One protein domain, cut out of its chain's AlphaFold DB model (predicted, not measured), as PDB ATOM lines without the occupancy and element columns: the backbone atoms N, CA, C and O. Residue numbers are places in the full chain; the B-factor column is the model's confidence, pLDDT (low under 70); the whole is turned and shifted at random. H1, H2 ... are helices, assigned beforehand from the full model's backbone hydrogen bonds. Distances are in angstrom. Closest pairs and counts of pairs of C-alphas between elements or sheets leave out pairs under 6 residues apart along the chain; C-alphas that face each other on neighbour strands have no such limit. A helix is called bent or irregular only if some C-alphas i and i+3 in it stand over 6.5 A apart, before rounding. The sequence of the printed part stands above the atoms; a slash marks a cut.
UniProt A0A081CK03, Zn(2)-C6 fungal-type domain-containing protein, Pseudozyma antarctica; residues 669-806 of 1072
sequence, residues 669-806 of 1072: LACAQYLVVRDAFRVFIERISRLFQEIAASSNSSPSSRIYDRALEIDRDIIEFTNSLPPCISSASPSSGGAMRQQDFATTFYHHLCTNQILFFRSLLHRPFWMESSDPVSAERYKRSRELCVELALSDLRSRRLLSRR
ATOM      1  N   LEU A 669       9.100 -17.700  -9.603       87.94
ATOM      2  CA  LEU A 669       9.070 -19.006  -8.945       87.94
ATOM      3  C   LEU A 669       9.061 -18.886  -7.412       87.94
ATOM      4  O   LEU A 669       8.408 -19.699  -6.762       87.94
ATOM      5  N   ALA A 670       9.730 -17.880  -6.839       86.88
ATOM      6  CA  ALA A 670       9.784 -17.699  -5.391       86.88
ATOM      7  C   ALA A 670       8.440 -17.213  -4.818       86.88
ATOM      8  O   ALA A 670       7.986 -17.759  -3.808       86.88
ATOM      9  N   CYS A 671       7.751 -16.271  -5.480       90.00
ATOM     10  CA  CYS A 671       6.390 -15.896  -5.091       90.00
ATOM     11  C   CYS A 671       5.432 -17.078  -5.262       90.00
ATOM     12  O   CYS A 671       4.733 -17.433  -4.316       90.00
ATOM     13  N   ALA A 672       5.436 -17.738  -6.426       91.50
ATOM     14  CA  ALA A 672       4.559 -18.875  -6.711       91.50
ATOM     15  C   ALA A 672       4.711 -20.005  -5.670       91.50
ATOM     16  O   ALA A 672       3.715 -20.558  -5.200       91.50
ATOM     17  N   GLN A 673       5.945 -20.293  -5.243       89.88
ATOM     18  CA  GLN A 673       6.247 -21.230  -4.157       89.88
ATOM     19  C   GLN A 673       5.684 -20.783  -2.799       89.88
ATOM     20  O   GLN A 673       5.014 -21.573  -2.132       89.88
ATOM     21  N   TYR A 674       5.893 -19.520  -2.409       90.75
ATOM     22  CA  TYR A 674       5.319 -18.959  -1.178       90.75
ATOM     23  C   TYR A 674       3.784 -19.007  -1.185       90.75
ATOM     24  O   TYR A 674       3.180 -19.398  -0.185       90.75
ATOM     25  N   LEU A 675       3.147 -18.673  -2.312       92.81
ATOM     26  CA  LEU A 675       1.692 -18.677  -2.448       92.81
ATOM     27  C   LEU A 675       1.114 -20.090  -2.293       92.81
ATOM     28  O   LEU A 675       0.146 -20.249  -1.560       92.81
ATOM     29  N   VAL A 676       1.729 -21.125  -2.878       92.06
ATOM     30  CA  VAL A 676       1.286 -22.524  -2.690       92.06
ATOM     31  C   VAL A 676       1.340 -22.951  -1.216       92.06
ATOM     32  O   VAL A 676       0.378 -23.527  -0.708       92.06
ATOM     33  N   VAL A 677       2.424 -22.633  -0.497       92.00
ATOM     34  CA  VAL A 677       2.567 -22.983   0.932       92.00
ATOM     35  C   VAL A 677       1.583 -22.206   1.808       92.00
ATOM     36  O   VAL A 677       0.897 -22.801   2.640       92.00
ATOM     37  N   ARG A 678       1.469 -20.892   1.585       92.56
ATOM     38  CA  ARG A 678       0.484 -20.002   2.224       92.56
ATOM     39  C   ARG A 678      -0.945 -20.529   2.052       92.56
ATOM     40  O   ARG A 678      -1.755 -20.453   2.974       92.56
ATOM     41  N   ASP A 679      -1.251 -21.067   0.876       92.38
ATOM     42  CA  ASP A 679      -2.588 -21.530   0.509       92.38
ATOM     43  C   ASP A 679      -2.930 -22.879   1.146       92.38
ATOM     44  O   ASP A 679      -4.025 -23.034   1.691       92.38
ATOM     45  N   ALA A 680      -1.976 -23.812   1.166       92.12
ATOM     46  CA  ALA A 680      -2.100 -25.071   1.893       92.12
ATOM     47  C   ALA A 680      -2.259 -24.851   3.411       92.12
ATOM     48  O   ALA A 680      -3.080 -25.507   4.059       92.12
ATOM     49  N   PHE A 681      -1.538 -23.874   3.974       93.94
ATOM     50  CA  PHE A 681      -1.558 -23.570   5.407       93.94
ATOM     51  C   PHE A 681      -2.921 -23.058   5.923       93.94
ATOM     52  O   PHE A 681      -3.202 -23.137   7.122       93.94
ATOM     53  N   ARG A 682      -3.820 -22.583   5.045       91.88
ATOM     54  CA  ARG A 682      -5.134 -22.020   5.430       91.88
ATOM     55  C   ARG A 682      -5.987 -22.942   6.292       91.88
ATOM     56  O   ARG A 682      -6.685 -22.448   7.174       91.88
ATOM     57  N   VAL A 683      -5.916 -24.258   6.089       92.31
ATOM     58  CA  VAL A 683      -6.699 -25.223   6.882       92.31
ATOM     59  C   VAL A 683      -6.342 -25.141   8.369       92.31
ATOM     60  O   VAL A 683      -7.226 -25.266   9.218       92.31
ATOM     61  N   PHE A 684      -5.087 -24.836   8.707       95.69
ATOM     62  CA  PHE A 684      -4.680 -24.589  10.088       95.69
ATOM     63  C   PHE A 684      -5.250 -23.273  10.623       95.69
ATOM     64  O   PHE A 684      -5.802 -23.264  11.719       95.69
ATOM     65  N   ILE A 685      -5.238 -22.198   9.828       94.88
ATOM     66  CA  ILE A 685      -5.879 -20.913  10.172       94.88
ATOM     67  C   ILE A 685      -7.380 -21.123  10.478       94.88
ATOM     68  O   ILE A 685      -7.894 -20.648  11.494       94.88
ATOM     69  N   GLU A 686      -8.074 -21.914   9.655       93.00
ATOM     70  CA  GLU A 686      -9.488 -22.286   9.825       93.00
ATOM     71  C   GLU A 686      -9.728 -23.234  11.019       93.00
ATOM     72  O   GLU A 686     -10.807 -23.215  11.619       93.00
ATOM     73  N   ARG A 687      -8.753 -24.070  11.407       94.88
ATOM     74  CA  ARG A 687      -8.798 -24.879  12.646       94.88
ATOM     75  C   ARG A 687      -8.605 -24.006  13.895       94.88
ATOM     76  O   ARG A 687      -9.381 -24.144  14.839       94.88
ATOM     77  N   ILE A 688      -7.656 -23.066  13.873       95.06
ATOM     78  CA  ILE A 688      -7.390 -22.112  14.967       95.06
ATOM     79  C   ILE A 688      -8.612 -21.206  15.202       95.06
ATOM     80  O   ILE A 688      -9.069 -21.082  16.337       95.06
ATOM     81  N   SER A 689      -9.212 -20.640  14.146       92.94
ATOM     82  CA  SER A 689     -10.421 -19.802  14.279       92.94
ATOM     83  C   SER A 689     -11.602 -20.558  14.895       92.94
ATOM     84  O   SER A 689     -12.294 -20.010  15.753       92.94
ATOM     85  N   ARG A 690     -11.820 -21.829  14.527       92.06
ATOM     86  CA  ARG A 690     -12.859 -22.664  15.157       92.06
ATOM     87  C   ARG A 690     -12.576 -22.912  16.641       92.06
ATOM     88  O   ARG A 690     -13.492 -22.796  17.449       92.06
ATOM     89  N   LEU A 691     -11.319 -23.167  17.015       92.69
ATOM     90  CA  LEU A 691     -10.932 -23.320  18.420       92.69
ATOM     91  C   LEU A 691     -11.183 -22.034  19.229       92.69
ATOM     92  O   LEU A 691     -11.714 -22.101  20.333       92.69
ATOM     93  N   PHE A 692     -10.866 -20.863  18.669       91.31
ATOM     94  CA  PHE A 692     -11.113 -19.569  19.318       91.31
ATOM     95  C   PHE A 692     -12.609 -19.275  19.490       91.31
ATOM     96  O   PHE A 692     -13.018 -18.761  20.529       91.31
ATOM     97  N   GLN A 693     -13.439 -19.654  18.515       89.38
ATOM     98  CA  GLN A 693     -14.896 -19.556  18.629       89.38
ATOM     99  C   GLN A 693     -15.453 -20.491  19.719       89.38
ATOM    100  O   GLN A 693     -16.352 -20.089  20.457       89.38
ATOM    101  N   GLU A 694     -14.896 -21.697  19.888       89.12
ATOM    102  CA  GLU A 694     -15.248 -22.583  21.011       89.12
ATOM    103  C   GLU A 694     -14.810 -22.018  22.373       89.12
ATOM    104  O   GLU A 694     -15.585 -22.083  23.328       89.12
ATOM    105  N   ILE A 695     -13.616 -21.417  22.466       88.62
ATOM    106  CA  ILE A 695     -13.147 -20.727  23.682       88.62
ATOM    107  C   ILE A 695     -14.108 -19.587  24.041       88.62
ATOM    108  O   ILE A 695     -14.629 -19.560  25.158       88.62
ATOM    109  N   ALA A 696     -14.432 -18.709  23.085       86.19
ATOM    110  CA  ALA A 696     -15.367 -17.604  23.296       86.19
ATOM    111  C   ALA A 696     -16.779 -18.089  23.686       86.19
ATOM    112  O   ALA A 696     -17.423 -17.491  24.549       86.19
ATOM    113  N   ALA A 697     -17.253 -19.211  23.133       85.75
ATOM    114  CA  ALA A 697     -18.519 -19.826  23.541       85.75
ATOM    115  C   ALA A 697     -18.506 -20.369  24.989       85.75
ATOM    116  O   ALA A 697     -19.569 -20.533  25.586       85.75
ATOM    117  N   SER A 698     -17.325 -20.611  25.571       80.38
ATOM    118  CA  SER A 698     -17.136 -21.101  26.946       80.38
ATOM    119  C   SER A 698     -16.846 -20.009  27.995       80.38
ATOM    120  O   SER A 698     -16.447 -20.343  29.106       80.38
ATOM    121  N   SER A 699     -17.098 -18.728  27.673       61.41
ATOM    122  CA  SER A 699     -16.719 -17.493  28.413       61.41
ATOM    123  C   SER A 699     -16.854 -17.442  29.950       61.41
ATOM    124  O   SER A 699     -16.291 -16.541  30.560       61.41
ATOM    125  N   ASN A 700     -17.583 -18.357  30.594       64.31
ATOM    126  CA  ASN A 700     -17.782 -18.380  32.050       64.31
ATOM    127  C   ASN A 700     -16.843 -19.368  32.779       64.31
ATOM    128  O   ASN A 700     -17.069 -19.673  33.950       64.31
ATOM    129  N   SER A 701     -15.838 -19.929  32.097       68.00
ATOM    130  CA  SER A 701     -14.937 -20.946  32.654       68.00
ATOM    131  C   SER A 701     -13.597 -21.016  31.924       68.00
ATOM    132  O   SER A 701     -13.561 -20.878  30.703       68.00
ATOM    133  N   SER A 702     -12.533 -21.348  32.664       73.94
ATOM    134  CA  SER A 702     -11.209 -21.678  32.113       73.94
ATOM    135  C   SER A 702     -11.303 -22.738  31.003       73.94
ATOM    136  O   SER A 702     -12.126 -23.657  31.126       73.94
ATOM    137  N   PRO A 703     -10.464 -22.688  29.948       82.31
ATOM    138  CA  PRO A 703     -10.497 -23.662  28.864       82.31
ATOM    139  C   PRO A 703     -10.511 -25.126  29.342       82.31
ATOM    140  O   PRO A 703      -9.630 -25.625  30.055       82.31
ATOM    141  N   SER A 704     -11.552 -25.856  28.925       84.38
ATOM    142  CA  SER A 704     -11.684 -27.285  29.235       84.38
ATOM    143  C   SER A 704     -10.504 -28.081  28.666       84.38
ATOM    144  O   SER A 704      -9.935 -27.687  27.648       84.38
ATOM    145  N   SER A 705     -10.138 -29.221  29.271       87.44
ATOM    146  CA  SER A 705      -8.978 -29.993  28.777       87.44
ATOM    147  C   SER A 705      -9.136 -30.363  27.313       87.44
ATOM    148  O   SER A 705      -8.260 -30.059  26.525       87.44
ATOM    149  N   ARG A 706     -10.330 -30.798  26.905       90.81
ATOM    150  CA  ARG A 706     -10.643 -31.102  25.505       90.81
ATOM    151  C   ARG A 706     -10.451 -29.921  24.534       90.81
ATOM    152  O   ARG A 706     -10.363 -30.147  23.331       90.81
ATOM    153  N   ILE A 707     -10.440 -28.667  24.988       92.06
ATOM    154  CA  ILE A 707     -10.045 -27.509  24.159       92.06
ATOM    155  C   ILE A 707      -8.513 -27.417  24.080       92.06
ATOM    156  O   ILE A 707      -7.977 -27.239  22.991       92.06
ATOM    157  N   TYR A 708      -7.816 -27.605  25.201       93.69
ATOM    158  CA  TYR A 708      -6.352 -27.610  25.265       93.69
ATOM    159  C   TYR A 708      -5.708 -28.774  24.496       93.69
ATOM    160  O   TYR A 708      -4.819 -28.555  23.679       93.69
ATOM    161  N   ASP A 709      -6.222 -29.994  24.668       94.50
ATOM    162  CA  ASP A 709      -5.773 -31.202  23.969       94.50
ATOM    163  C   ASP A 709      -5.836 -30.991  22.442       94.50
ATOM    164  O   ASP A 709      -4.889 -31.294  21.719       94.50
ATOM    165  N   ARG A 710      -6.911 -30.352  21.954       95.81
ATOM    166  CA  ARG A 710      -7.071 -29.981  20.537       95.81
ATOM    167  C   ARG A 710      -6.144 -28.858  20.077       95.81
ATOM    168  O   ARG A 710      -5.837 -28.801  18.890       95.81
ATOM    169  N   ALA A 711      -5.682 -27.979  20.966       96.12
ATOM    170  CA  ALA A 711      -4.639 -27.013  20.621       96.12
ATOM    171  C   ALA A 711      -3.304 -27.727  20.362       96.12
ATOM    172  O   ALA A 711      -2.659 -27.471  19.349       96.12
ATOM    173  N   LEU A 712      -2.944 -28.682  21.225       96.62
ATOM    174  CA  LEU A 712      -1.748 -29.515  21.069       96.62
ATOM    175  C   LEU A 712      -1.828 -30.413  19.817       96.62
ATOM    176  O   LEU A 712      -0.829 -30.583  19.122       96.62
ATOM    177  N   GLU A 713      -3.014 -30.935  19.479       96.88
ATOM    178  CA  GLU A 713      -3.251 -31.625  18.200       96.88
ATOM    179  C   GLU A 713      -3.030 -30.699  16.993       96.88
ATOM    180  O   GLU A 713      -2.349 -31.089  16.052       96.88
ATOM    181  N   ILE A 714      -3.571 -29.472  17.005       97.50
ATOM    182  CA  ILE A 714      -3.372 -28.518  15.898       97.50
ATOM    183  C   ILE A 714      -1.889 -28.145  15.753       97.50
ATOM    184  O   ILE A 714      -1.405 -28.100  14.626       97.50
ATOM    185  N   ASP A 715      -1.158 -27.917  16.849       97.69
ATOM    186  CA  ASP A 715       0.269 -27.573  16.782       97.69
ATOM    187  C   ASP A 715       1.129 -28.719  16.234       97.69
ATOM    188  O   ASP A 715       1.950 -28.499  15.342       97.69
ATOM    189  N   ARG A 716       0.890 -29.958  16.687       97.06
ATOM    190  CA  ARG A 716       1.554 -31.158  16.148       97.06
ATOM    191  C   ARG A 716       1.332 -31.289  14.642       97.06
ATOM    192  O   ARG A 716       2.292 -31.500  13.907       97.06
ATOM    193  N   ASP A 717       0.095 -31.133  14.181       96.44
ATOM    194  CA  ASP A 717      -0.233 -31.260  12.759       96.44
ATOM    195  C   ASP A 717       0.391 -30.112  11.924       96.44
ATOM    196  O   ASP A 717       0.727 -30.308  10.754       96.44
ATOM    197  N   ILE A 718       0.603 -28.923  12.516       95.94
ATOM    198  CA  ILE A 718       1.381 -27.831  11.899       95.94
ATOM    199  C   ILE A 718       2.878 -28.175  11.846       95.94
ATOM    200  O   ILE A 718       3.534 -27.870  10.846       95.94
ATOM    201  N   ILE A 719       3.444 -28.792  12.890       94.75
ATOM    202  CA  ILE A 719       4.838 -29.267  12.880       94.75
ATOM    203  C   ILE A 719       5.022 -30.301  11.761       94.75
ATOM    204  O   ILE A 719       5.981 -30.202  10.999       94.75
ATOM    205  N   GLU A 720       4.093 -31.247  11.611       93.44
ATOM    206  CA  GLU A 720       4.135 -32.258  10.550       93.44
ATOM    207  C   GLU A 720       4.071 -31.627   9.150       93.44
ATOM    208  O   GLU A 720       4.930 -31.909   8.312       93.44
ATOM    209  N   PHE A 721       3.148 -30.682   8.929       93.38
ATOM    210  CA  PHE A 721       3.107 -29.874   7.703       93.38
ATOM    211  C   PHE A 721       4.440 -29.163   7.444       93.38
ATOM    212  O   PHE A 721       4.979 -29.243   6.343       93.38
ATOM    213  N   THR A 722       5.006 -28.517   8.467       91.31
ATOM    214  CA  THR A 722       6.271 -27.772   8.362       91.31
ATOM    215  C   THR A 722       7.440 -28.693   8.003       91.31
ATOM    216  O   THR A 722       8.259 -28.337   7.161       91.31
ATOM    217  N   ASN A 723       7.480 -29.903   8.564       89.62
ATOM    218  CA  ASN A 723       8.482 -30.923   8.246       89.62
ATOM    219  C   ASN A 723       8.306 -31.525   6.837       89.62
ATOM    220  O   ASN A 723       9.270 -32.046   6.280       89.62
ATOM    221  N   SER A 724       7.102 -31.454   6.254       88.00
ATOM    222  CA  SER A 724       6.823 -31.899   4.878       88.00
ATOM    223  C   SER A 724       7.200 -30.874   3.796       88.00
ATOM    224  O   SER A 724       7.210 -31.208   2.609       88.00
ATOM    225  N   LEU A 725       7.499 -29.626   4.181       87.00
ATOM    226  CA  LEU A 725       7.820 -28.560   3.234       87.00
ATOM    227  C   LEU A 725       9.146 -28.845   2.487       87.00
ATOM    228  O   LEU A 725      10.123 -29.282   3.106       87.00
ATOM    229  N   PRO A 726       9.225 -28.563   1.169       80.31
ATOM    230  CA  PRO A 726      10.413 -28.855   0.371       80.31
ATOM    231  C   PRO A 726      11.663 -28.086   0.833       80.31
ATOM    232  O   PRO A 726      11.546 -26.950   1.300       80.31
ATOM    233  N   PRO A 727      12.889 -28.603   0.602       72.62
ATOM    234  CA  PRO A 727      14.131 -27.932   0.993       72.62
ATOM    235  C   PRO A 727      14.296 -26.490   0.489       72.62
ATOM    236  O   PRO A 727      14.951 -25.703   1.158       72.62
ATOM    237  N   CYS A 728      13.685 -26.095  -0.634       69.56
ATOM    238  CA  CYS A 728      13.727 -24.704  -1.106       69.56
ATOM    239  C   CYS A 728      12.876 -23.718  -0.273       69.56
ATOM    240  O   CYS A 728      12.958 -22.515  -0.503       69.56
ATOM    241  N   ILE A 729      12.078 -24.211   0.683       74.31
ATOM    242  CA  ILE A 729      11.241 -23.425   1.613       74.31
ATOM    243  C   ILE A 729      11.556 -23.771   3.087       74.31
ATOM    244  O   ILE A 729      11.294 -22.967   3.977       74.31
ATOM    245  N   SER A 730      12.154 -24.940   3.341       69.19
ATOM    246  CA  SER A 730      12.552 -25.409   4.680       69.19
ATOM    247  C   SER A 730      14.027 -25.194   5.017       69.19
ATOM    248  O   SER A 730      14.396 -25.181   6.191       69.19
ATOM    249  N   SER A 731      14.907 -25.088   4.015       60.25
ATOM    250  CA  SER A 731      16.343 -24.945   4.259       60.25
ATOM    251  C   SER A 731      16.684 -23.496   4.583       60.25
ATOM    252  O   SER A 731      16.731 -22.641   3.699       60.25
ATOM    253  N   ALA A 732      17.000 -23.244   5.856       52.91
ATOM    254  CA  ALA A 732      17.627 -22.005   6.291       52.91
ATOM    255  C   ALA A 732      18.924 -21.772   5.489       52.91
ATOM    256  O   ALA A 732      19.955 -22.393   5.757       52.91
ATOM    257  N   SER A 733      18.837 -20.899   4.478       51.34
ATOM    258  CA  SER A 733      19.874 -20.729   3.453       51.34
ATOM    259  C   SER A 733      21.255 -20.468   4.081       51.34
ATOM    260  O   SER A 733      21.377 -19.554   4.913       51.34
ATOM    261  N   PRO A 734      22.280 -21.272   3.720       44.50
ATOM    262  CA  PRO A 734      23.494 -21.441   4.512       44.50
ATOM    263  C   PRO A 734      24.251 -20.133   4.747       44.50
ATOM    264  O   PRO A 734      24.274 -19.233   3.910       44.50
ATOM    265  N   SER A 735      24.909 -20.056   5.906       47.47
ATOM    266  CA  SER A 735      25.517 -18.854   6.496       47.47
ATOM    267  C   SER A 735      26.784 -18.331   5.793       47.47
ATOM    268  O   SER A 735      27.749 -17.948   6.452       47.47
ATOM    269  N   SER A 736      26.802 -18.291   4.461       44.06
ATOM    270  CA  SER A 736      27.858 -17.641   3.686       44.06
ATOM    271  C   SER A 736      27.735 -16.119   3.812       44.06
ATOM    272  O   SER A 736      26.772 -15.525   3.331       44.06
ATOM    273  N   GLY A 737      28.700 -15.482   4.479       42.00
ATOM    274  CA  GLY A 737      28.715 -14.040   4.774       42.00
ATOM    275  C   GLY A 737      29.050 -13.131   3.583       42.00
ATOM    276  O   GLY A 737      29.785 -12.162   3.751       42.00
ATOM    277  N   GLY A 738      28.576 -13.464   2.381       51.19
ATOM    278  CA  GLY A 738      28.768 -12.671   1.165       51.19
ATOM    279  C   GLY A 738      27.618 -11.699   0.888       51.19
ATOM    280  O   GLY A 738      26.520 -11.837   1.426       51.19
ATOM    281  N   ALA A 739      27.854 -10.732  -0.003       47.25
ATOM    282  CA  ALA A 739      26.786  -9.894  -0.541       47.25
ATOM    283  C   ALA A 739      25.814 -10.744  -1.383       47.25
ATOM    284  O   ALA A 739      26.226 -11.471  -2.289       47.25
ATOM    285  N   MET A 740      24.526 -10.653  -1.057       52.03
ATOM    286  CA  MET A 740      23.444 -11.450  -1.638       52.03
ATOM    287  C   MET A 740      23.150 -11.020  -3.088       52.03
ATOM    288  O   MET A 740      23.105  -9.821  -3.371       52.03
ATOM    289  N   ARG A 741      22.940 -11.960  -4.024       54.50
ATOM    290  CA  ARG A 741      22.569 -11.612  -5.410       54.50
ATOM    291  C   ARG A 741      21.088 -11.244  -5.491       54.50
ATOM    292  O   ARG A 741      20.272 -11.690  -4.690       54.50
ATOM    293  N   GLN A 742      20.710 -10.498  -6.529       50.09
ATOM    294  CA  GLN A 742      19.322 -10.063  -6.732       50.09
ATOM    295  C   GLN A 742      18.324 -11.235  -6.888       50.09
ATOM    296  O   GLN A 742      17.177 -11.112  -6.478       50.09
ATOM    297  N   GLN A 743      18.761 -12.391  -7.407       52.03
ATOM    298  CA  GLN A 743      17.943 -13.617  -7.466       52.03
ATOM    299  C   GLN A 743      17.794 -14.321  -6.101       52.03
ATOM    300  O   GLN A 743      16.794 -14.995  -5.855       52.03
ATOM    301  N   ASP A 744      18.752 -14.132  -5.192       63.62
ATOM    302  CA  ASP A 744      18.708 -14.708  -3.845       63.62
ATOM    303  C   ASP A 744      17.750 -13.910  -2.932       63.62
ATOM    304  O   ASP A 744      17.197 -14.462  -1.978       63.62
ATOM    305  N   PHE A 745      17.522 -12.620  -3.234       75.75
ATOM    306  CA  PHE A 745      16.648 -11.722  -2.467       75.75
ATOM    307  C   PHE A 745      15.196 -12.206  -2.409       75.75
ATOM    308  O   PHE A 745      14.683 -12.413  -1.310       75.75
ATOM    309  N   ALA A 746      14.545 -12.401  -3.563       77.38
ATOM    310  CA  ALA A 746      13.130 -12.777  -3.615       77.38
ATOM    311  C   ALA A 746      12.896 -14.096  -2.863       77.38
ATOM    312  O   ALA A 746      12.043 -14.174  -1.983       77.38
ATOM    313  N   THR A 747      13.750 -15.091  -3.123       81.56
ATOM    314  CA  THR A 747      13.776 -16.373  -2.408       81.56
ATOM    315  C   THR A 747      13.908 -16.183  -0.892       81.56
ATOM    316  O   THR A 747      13.101 -16.719  -0.139       81.56
ATOM    317  N   THR A 748      14.869 -15.374  -0.429       81.94
ATOM    318  CA  THR A 748      15.096 -15.109   1.006       81.94
ATOM    319  C   THR A 748      13.901 -14.410   1.666       81.94
ATOM    320  O   THR A 748      13.502 -14.776   2.772       81.94
ATOM    321  N   PHE A 749      13.303 -13.426   0.991       84.12
ATOM    322  CA  PHE A 749      12.151 -12.673   1.488       84.12
ATOM    323  C   PHE A 749      10.883 -13.541   1.565       84.12
ATOM    324  O   PHE A 749      10.240 -13.601   2.614       84.12
ATOM    325  N   TYR A 750      10.549 -14.265   0.493       86.25
ATOM    326  CA  TYR A 750       9.369 -15.133   0.440       86.25
ATOM    327  C   TYR A 750       9.490 -16.360   1.359       86.25
ATOM    328  O   TYR A 750       8.520 -16.702   2.038       86.25
ATOM    329  N   HIS A 751      10.682 -16.960   1.474       85.31
ATOM    330  CA  HIS A 751      10.975 -17.982   2.488       85.31
ATOM    331  C   HIS A 751      10.702 -17.439   3.895       85.31
ATOM    332  O   HIS A 751       9.995 -18.074   4.678       85.31
ATOM    333  N   HIS A 752      11.224 -16.253   4.232       85.75
ATOM    334  CA  HIS A 752      10.988 -15.650   5.545       85.75
ATOM    335  C   HIS A 752       9.506 -15.348   5.792       85.75
ATOM    336  O   HIS A 752       9.040 -15.574   6.906       85.75
ATOM    337  N   LEU A 753       8.737 -14.916   4.782       86.50
ATOM    338  CA  LEU A 753       7.280 -14.772   4.908       86.50
ATOM    339  C   LEU A 753       6.580 -16.110   5.213       86.50
ATOM    340  O   LEU A 753       5.723 -16.135   6.097       86.50
ATOM    341  N   CYS A 754       6.958 -17.217   4.557       87.69
ATOM    342  CA  CYS A 754       6.460 -18.556   4.906       87.69
ATOM    343  C   CYS A 754       6.784 -18.920   6.362       87.69
ATOM    344  O   CYS A 754       5.878 -19.226   7.140       87.69
ATOM    345  N   THR A 755       8.063 -18.859   6.754       87.12
ATOM    346  CA  THR A 755       8.504 -19.240   8.106       87.12
ATOM    347  C   THR A 755       7.838 -18.371   9.175       87.12
ATOM    348  O   THR A 755       7.307 -18.891  10.154       87.12
ATOM    349  N   ASN A 756       7.812 -17.049   8.980       86.56
ATOM    350  CA  ASN A 756       7.210 -16.105   9.917       86.56
ATOM    351  C   ASN A 756       5.691 -16.305  10.049       86.56
ATOM    352  O   ASN A 756       5.193 -16.260  11.171       86.56
ATOM    353  N   GLN A 757       4.965 -16.583   8.958       88.19
ATOM    354  CA  GLN A 757       3.526 -16.857   9.031       88.19
ATOM    355  C   GLN A 757       3.232 -18.124   9.851       88.19
ATOM    356  O   GLN A 757       2.338 -18.105  10.699       88.19
ATOM    357  N   ILE A 758       4.017 -19.193   9.670       91.69
ATOM    358  CA  ILE A 758       3.895 -20.428  10.463       91.69
ATOM    359  C   ILE A 758       4.205 -20.152  11.943       91.69
ATOM    360  O   ILE A 758       3.375 -20.447  12.803       91.69
ATOM    361  N   LEU A 759       5.354 -19.534  12.256       91.00
ATOM    362  CA  LEU A 759       5.741 -19.181  13.634       91.00
ATOM    363  C   LEU A 759       4.681 -18.302  14.319       91.00
ATOM    364  O   LEU A 759       4.325 -18.537  15.477       91.00
ATOM    365  N   PHE A 760       4.146 -17.314  13.597       90.19
ATOM    366  CA  PHE A 760       3.125 -16.403  14.101       90.19
ATOM    367  C   PHE A 760       1.813 -17.127  14.417       90.19
ATOM    368  O   PHE A 760       1.273 -16.931  15.504       90.19
ATOM    369  N   PHE A 761       1.303 -17.981  13.521       92.69
ATOM    370  CA  PHE A 761       0.035 -18.677  13.760       92.69
ATOM    371  C   PHE A 761       0.138 -19.796  14.801       92.69
ATOM    372  O   PHE A 761      -0.809 -19.978  15.568       92.69
ATOM    373  N   ARG A 762       1.297 -20.462  14.923       94.56
ATOM    374  CA  ARG A 762       1.591 -21.341  16.069       94.56
ATOM    375  C   ARG A 762       1.606 -20.554  17.384       94.56
ATOM    376  O   ARG A 762       0.927 -20.935  18.329       94.56
ATOM    377  N   SER A 763       2.286 -19.403  17.433       92.56
ATOM    378  CA  SER A 763       2.263 -18.532  18.620       92.56
ATOM    379  C   SER A 763       0.831 -18.092  18.945       92.56
ATOM    380  O   SER A 763       0.406 -18.188  20.091       92.56
ATOM    381  N   LEU A 764       0.055 -17.677  17.935       91.88
ATOM    382  CA  LEU A 764      -1.330 -17.238  18.102       91.88
ATOM    383  C   LEU A 764      -2.202 -18.323  18.753       91.88
ATOM    384  O   LEU A 764      -2.894 -18.021  19.721       91.88
ATOM    385  N   LEU A 765      -2.118 -19.568  18.273       94.44
ATOM    386  CA  LEU A 765      -2.842 -20.733  18.802       94.44
ATOM    387  C   LEU A 765      -2.625 -20.958  20.309       94.44
ATOM    388  O   LEU A 765      -3.577 -21.292  21.014       94.44
ATOM    389  N   HIS A 766      -1.403 -20.758  20.808       93.69
ATOM    390  CA  HIS A 766      -1.052 -21.028  22.208       93.69
ATOM    391  C   HIS A 766      -1.338 -19.864  23.173       93.69
ATOM    392  O   HIS A 766      -1.490 -20.093  24.377       93.69
ATOM    393  N   ARG A 767      -1.486 -18.629  22.669       89.38
ATOM    394  CA  ARG A 767      -1.696 -17.421  23.494       89.38
ATOM    395  C   ARG A 767      -2.885 -17.478  24.465       89.38
ATOM    396  O   ARG A 767      -2.692 -17.004  25.581       89.38
ATOM    397  N   PRO A 768      -4.066 -18.051  24.145       88.25
ATOM    398  CA  PRO A 768      -5.167 -18.135  25.111       88.25
ATOM    399  C   PRO A 768      -4.812 -18.933  26.374       88.25
ATOM    400  O   PRO A 768      -5.203 -18.551  27.468       88.25
ATOM    401  N   PHE A 769      -4.034 -20.009  26.240       89.06
ATOM    402  CA  PHE A 769      -3.627 -20.872  27.359       89.06
ATOM    403  C   PHE A 769      -2.450 -20.280  28.146       89.06
ATOM    404  O   PHE A 769      -2.360 -20.421  29.362       89.06
ATOM    405  N   TRP A 770      -1.567 -19.564  27.447       86.88
ATOM    406  CA  TRP A 770      -0.513 -18.759  28.058       86.88
ATOM    407  C   TRP A 770      -1.082 -17.617  28.917       86.88
ATOM    408  O   TRP A 770      -0.681 -17.478  30.067       86.88
ATOM    409  N   MET A 771      -2.070 -16.864  28.416       81.88
ATOM    410  CA  MET A 771      -2.762 -15.805  29.176       81.88
ATOM    411  C   MET A 771      -3.489 -16.331  30.423       81.88
ATOM    412  O   MET A 771      -3.578 -15.631  31.424       81.88
ATOM    413  N   GLU A 772      -4.003 -17.560  30.360       80.00
ATOM    414  CA  GLU A 772      -4.736 -18.210  31.452       80.00
ATOM    415  C   GLU A 772      -3.825 -18.655  32.616       80.00
ATOM    416  O   GLU A 772      -4.325 -18.976  33.689       80.00
ATOM    417  N   SER A 773      -2.496 -18.666  32.426       74.44
ATOM    418  CA  SER A 773      -1.481 -19.143  33.386       74.44
ATOM    419  C   SER A 773      -1.270 -18.176  34.568       74.44
ATOM    420  O   SER A 773      -0.158 -17.716  34.815       74.44
ATOM    421  N   SER A 774      -2.349 -17.835  35.272       71.12
ATOM    422  CA  SER A 774      -2.405 -16.801  36.319       71.12
ATOM    423  C   SER A 774      -2.283 -17.345  37.747       71.12
ATOM    424  O   SER A 774      -2.052 -16.581  38.682       71.12
ATOM    425  N   ASP A 775      -2.401 -18.662  37.927       76.69
ATOM    426  CA  ASP A 775      -2.248 -19.358  39.204       76.69
ATOM    427  C   ASP A 775      -1.353 -20.605  39.032       76.69
ATOM    428  O   ASP A 775      -1.224 -21.101  37.913       76.69
ATOM    429  N   PRO A 776      -0.743 -21.167  40.093       78.00
ATOM    430  CA  PRO A 776       0.185 -22.295  39.949       78.00
ATOM    431  C   PRO A 776      -0.412 -23.555  39.290       78.00
ATOM    432  O   PRO A 776       0.315 -24.316  38.649       78.00
ATOM    433  N   VAL A 777      -1.723 -23.790  39.412       81.50
ATOM    434  CA  VAL A 777      -2.404 -24.960  38.831       81.50
ATOM    435  C   VAL A 777      -2.663 -24.752  37.337       81.50
ATOM    436  O   VAL A 777      -2.431 -25.673  36.550       81.50
ATOM    437  N   SER A 778      -3.091 -23.557  36.913       79.62
ATOM    438  CA  SER A 778      -3.174 -23.217  35.482       79.62
ATOM    439  C   SER A 778      -1.791 -23.103  34.832       79.62
ATOM    440  O   SER A 778      -1.601 -23.603  33.722       79.62
ATOM    441  N   ALA A 779      -0.805 -22.536  35.530       78.50
ATOM    442  CA  ALA A 779       0.550 -22.326  35.027       78.50
ATOM    443  C   ALA A 779       1.334 -23.626  34.784       78.50
ATOM    444  O   ALA A 779       2.085 -23.686  33.808       78.50
ATOM    445  N   GLU A 780       1.146 -24.670  35.602       85.00
ATOM    446  CA  GLU A 780       1.701 -26.007  35.324       85.00
ATOM    447  C   GLU A 780       0.890 -26.722  34.224       85.00
ATOM    448  O   GLU A 780       1.460 -27.315  33.308       85.00
ATOM    449  N   ARG A 781      -0.446 -26.601  34.234       87.75
ATOM    450  CA  ARG A 781      -1.335 -27.215  33.227       87.75
ATOM    451  C   ARG A 781      -1.064 -26.724  31.801       87.75
ATOM    452  O   ARG A 781      -1.087 -27.520  30.861       87.75
ATOM    453  N   TYR A 782      -0.824 -25.426  31.634       90.06
ATOM    454  CA  TYR A 782      -0.593 -24.785  30.336       90.06
ATOM    455  C   TYR A 782       0.888 -24.504  30.043       90.06
ATOM    456  O   TYR A 782       1.210 -23.908  29.013       90.06
ATOM    457  N   LYS A 783       1.799 -24.983  30.900       88.44
ATOM    458  CA  LYS A 783       3.256 -24.794  30.831       88.44
ATOM    459  C   LYS A 783       3.848 -24.972  29.437       88.44
ATOM    460  O   LYS A 783       4.494 -24.057  28.934       88.44
ATOM    461  N   ARG A 784       3.520 -26.074  28.748       92.50
ATOM    462  CA  ARG A 784       4.022 -26.329  27.386       92.50
ATOM    463  C   ARG A 784       3.616 -25.247  26.377       92.50
ATOM    464  O   ARG A 784       4.343 -24.998  25.424       92.50
ATOM    465  N   SER A 785       2.486 -24.572  26.588       93.50
ATOM    466  CA  SER A 785       2.061 -23.436  25.759       93.50
ATOM    467  C   SER A 785       2.763 -22.126  26.120       93.50
ATOM    468  O   SER A 785       2.970 -21.312  25.221       93.50
ATOM    469  N   ARG A 786       3.185 -21.933  27.382       88.62
ATOM    470  CA  ARG A 786       4.089 -20.833  27.770       88.62
ATOM    471  C   ARG A 786       5.454 -21.022  27.108       88.62
ATOM    472  O   ARG A 786       5.882 -20.138  26.373       88.62
ATOM    473  N   GLU A 787       6.049 -22.205  27.265       91.31
ATOM    474  CA  GLU A 787       7.305 -22.606  26.609       91.31
ATOM    475  C   GLU A 787       7.246 -22.379  25.088       91.31
ATOM    476  O   GLU A 787       8.049 -21.619  24.550       91.31
ATOM    477  N   LEU A 788       6.245 -22.947  24.399       94.38
ATOM    478  CA  LEU A 788       6.060 -22.771  22.952       94.38
ATOM    479  C   LEU A 788       5.904 -21.297  22.551       94.38
ATOM    480  O   LEU A 788       6.493 -20.875  21.558       94.38
ATOM    481  N   CYS A 789       5.149 -20.487  23.303       92.69
ATOM    482  CA  CYS A 789       5.027 -19.057  23.002       92.69
ATOM    483  C   CYS A 789       6.387 -18.343  23.028       92.69
ATOM    484  O   CYS A 789       6.635 -17.499  22.164       92.69
ATOM    485  N   VAL A 790       7.265 -18.700  23.967       91.81
ATOM    486  CA  VAL A 790       8.600 -18.105  24.148       91.81
ATOM    487  C   VAL A 790       9.603 -18.635  23.120       91.81
ATOM    488  O   VAL A 790      10.293 -17.833  22.488       91.81
ATOM    489  N   GLU A 791       9.630 -19.951  22.873       94.00
ATOM    490  CA  GLU A 791      10.418 -20.592  21.805       94.00
ATOM    491  C   GLU A 791      10.144 -19.921  20.444       94.00
ATOM    492  O   GLU A 791      11.068 -19.520  19.729       94.00
ATOM    493  N   LEU A 792       8.861 -19.750  20.103       94.06
ATOM    494  CA  LEU A 792       8.415 -19.158  18.841       94.06
ATOM    495  C   LEU A 792       8.692 -17.647  18.775       94.06
ATOM    496  O   LEU A 792       9.115 -17.158  17.726       94.06
ATOM    497  N   ALA A 793       8.507 -16.918  19.881       92.12
ATOM    498  CA  ALA A 793       8.813 -15.489  19.971       92.12
ATOM    499  C   ALA A 793      10.311 -15.204  19.770       92.12
ATOM    500  O   ALA A 793      10.669 -14.329  18.978       92.12
ATOM    501  N   LEU A 794      11.188 -15.968  20.430       92.56
ATOM    502  CA  LEU A 794      12.640 -15.854  20.263       92.56
ATOM    503  C   LEU A 794      13.080 -16.272  18.856       92.56
ATOM    504  O   LEU A 794      13.912 -15.592  18.260       92.56
ATOM    505  N   SER A 795      12.506 -17.337  18.289       91.94
ATOM    506  CA  SER A 795      12.787 -17.766  16.909       91.94
ATOM    507  C   SER A 795      12.462 -16.667  15.883       91.94
ATOM    508  O   SER A 795      13.290 -16.340  15.030       91.94
ATOM    509  N   ASP A 796      11.299 -16.020  16.016       88.31
ATOM    510  CA  ASP A 796      10.890 -14.902  15.160       88.31
ATOM    511  C   ASP A 796      11.811 -13.675  15.325       88.31
ATOM    512  O   ASP A 796      12.306 -13.134  14.335       88.31
ATOM    513  N   LEU A 797      12.120 -13.270  16.563       89.19
ATOM    514  CA  LEU A 797      13.021 -12.142  16.847       89.19
ATOM    515  C   LEU A 797      14.450 -12.382  16.319       89.19
ATOM    516  O   LEU A 797      15.017 -11.504  15.662       89.19
ATOM    517  N   ARG A 798      14.999 -13.589  16.515       90.38
ATOM    518  CA  ARG A 798      16.288 -14.020  15.946       90.38
ATOM    519  C   ARG A 798      16.265 -13.955  14.417       90.38
ATOM    520  O   ARG A 798      17.171 -13.372  13.821       90.38
ATOM    521  N   SER A 799      15.218 -14.488  13.779       85.44
ATOM    522  CA  SER A 799      15.085 -14.477  12.314       85.44
ATOM    523  C   SER A 799      15.001 -13.052  11.754       85.44
ATOM    524  O   SER A 799      15.761 -12.694  10.852       85.44
ATOM    525  N   ARG A 800      14.167 -12.185  12.349       84.62
ATOM    526  CA  ARG A 800      14.068 -10.754  11.996       84.62
ATOM    527  C   ARG A 800      15.426 -10.049  12.048       84.62
ATOM    528  O   ARG A 800      15.760  -9.308  11.126       84.62
ATOM    529  N   ARG A 801      16.222 -10.314  13.090       85.50
ATOM    530  CA  ARG A 801      17.543  -9.697  13.317       85.50
ATOM    531  C   ARG A 801      18.653 -10.243  12.411       85.50
ATOM    532  O   ARG A 801      19.667  -9.575  12.207       85.50
ATOM    533  N   LEU A 802      18.476 -11.440  11.851       83.69
ATOM    534  CA  LEU A 802      19.323 -11.968  10.777       83.69
ATOM    535  C   LEU A 802      18.914 -11.395   9.414       83.69
ATOM    536  O   LEU A 802      19.782 -11.042   8.615       83.69
ATOM    537  N   LEU A 803      17.611 -11.252   9.163       83.44
ATOM    538  CA  LEU A 803      17.081 -10.703   7.916       83.44
ATOM    539  C   LEU A 803      17.391  -9.209   7.753       83.44
ATOM    540  O   LEU A 803      17.757  -8.784   6.658       83.44
ATOM    541  N   SER A 804      17.337  -8.420   8.831       82.88
ATOM    542  CA  SER A 804      17.675  -6.987   8.804       82.88
ATOM    543  C   SER A 804      19.143  -6.691   8.473       82.88
ATOM    544  O   SER A 804      19.482  -5.568   8.112       82.88
ATOM    545  N   ARG A 805      20.013  -7.708   8.531       84.19
ATOM    546  CA  ARG A 805      21.410  -7.652   8.063       84.19
ATOM    547  C   ARG A 805      21.570  -8.031   6.583       84.19
ATOM    548  O   ARG A 805      22.661  -7.880   6.043       84.19
ATOM    549  N   ARG A 806      20.517  -8.559   5.942       79.62
ATOM    550  CA  ARG A 806      20.499  -9.037   4.544       79.62
ATOM    551  C   ARG A 806      19.609  -8.196   3.615       79.62
ATOM    552  O   ARG A 806      19.790  -8.268   2.405       79.62
TER     553      ARG A 806
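Overview. This is residues 669 to 806 of the 1072 residues of the protein "Zn(2)-C6 fungal-type domain-containing protein" of Pseudozyma antarctica (UniProt A0A081CK03). The model is an elongated body of long helices running roughly along one axis, with the longest, H5, in the middle. H1 and H2 follow one another along one side, H3 folds back beside H2, and H7 packs on H5 on the side away from H2; H6 is at one end of the body, and H4 with the link of residues 731 to 741 is toward the other. The printed part has 138 residues, with seven named helices, H1 to H7 in that order, and no named strand: the class is all helix. It is only just loose, close to compact, with a radius of gyration of the C-alphas of 17.3 A and spans of 55 by 28 by 20 A.

Arrangement. H1, residues 669 to 680, touches H5, residues 742 to 771, the same way at a shallow tilt of 19 degrees. Their closest C-alphas, those of Ala 670 and Thr 747, are 5.2 A apart, and H5 touches H1 with residues 746 to 754 alone. H2, residues 682 to 697, and H3, residues 705 to 724, form a helical hairpin: they touch at Phe 684 and Ile 718, closest C-alphas 7.1 A apart, opposite ways at a shallow tilt of 11 degrees. H3 touches residues 758 to 769 of H5 alone, opposite ways at a shallow tilt of 13 degrees; the closest C-alphas, of Asp 715 and Arg 762, are 6.4 A apart. H2, H3 and H5 make an up and down bundle, each running against the one before it. H4, residues 727 to 730, only just touches H5, with 3 pairs of C-alphas within 8 A; the closest, of Ile 729 and His 751, are 5.5 A apart. H6, residues 776 to 781, is close to H5 but not clearly touching: the closest C-alphas, of Trp 770 and Ala 779, are 7.9 A apart. H7, residues 783 to 803, touches H5 with 26 pairs of C-alphas within 8 A, opposite ways at a shallow tilt of 22 degrees; the closest, of Trp 770 and Arg 786, are 5.1 A apart. H1 and H7 are apart. Every O i to N i+4 pair is within hydrogen-bond range in H1, H2, H6 and H7, against 15 of 16 in H3 and 22 of 26 in H5; H4 is too short for such a pair.

Along the chain. H1 begins at C-alpha 669, (9.070, -19.006, -8.945), and measures 16.7 A. H2 measures 22.6 A, H3 28.7 A and H5 42.5 A. H5 has a kink of 35 degrees near residue 765 and is irregular, with C-alphas 765 and 768 7.2 A apart. H7 measures 30.2 A and ends at C-alpha 803, (17.081, -10.703, 7.916).

Size, cuts and confidence. The two C-alphas farthest apart, of Asn 700 and Gly 738, are 56.2 A apart. The printed part has no cut. The link from H4 to H5, 11 residues, is long. The mean pLDDT of the printed part is 84.0; residues 699 to 701, 728 and 730 to 744 are under 70.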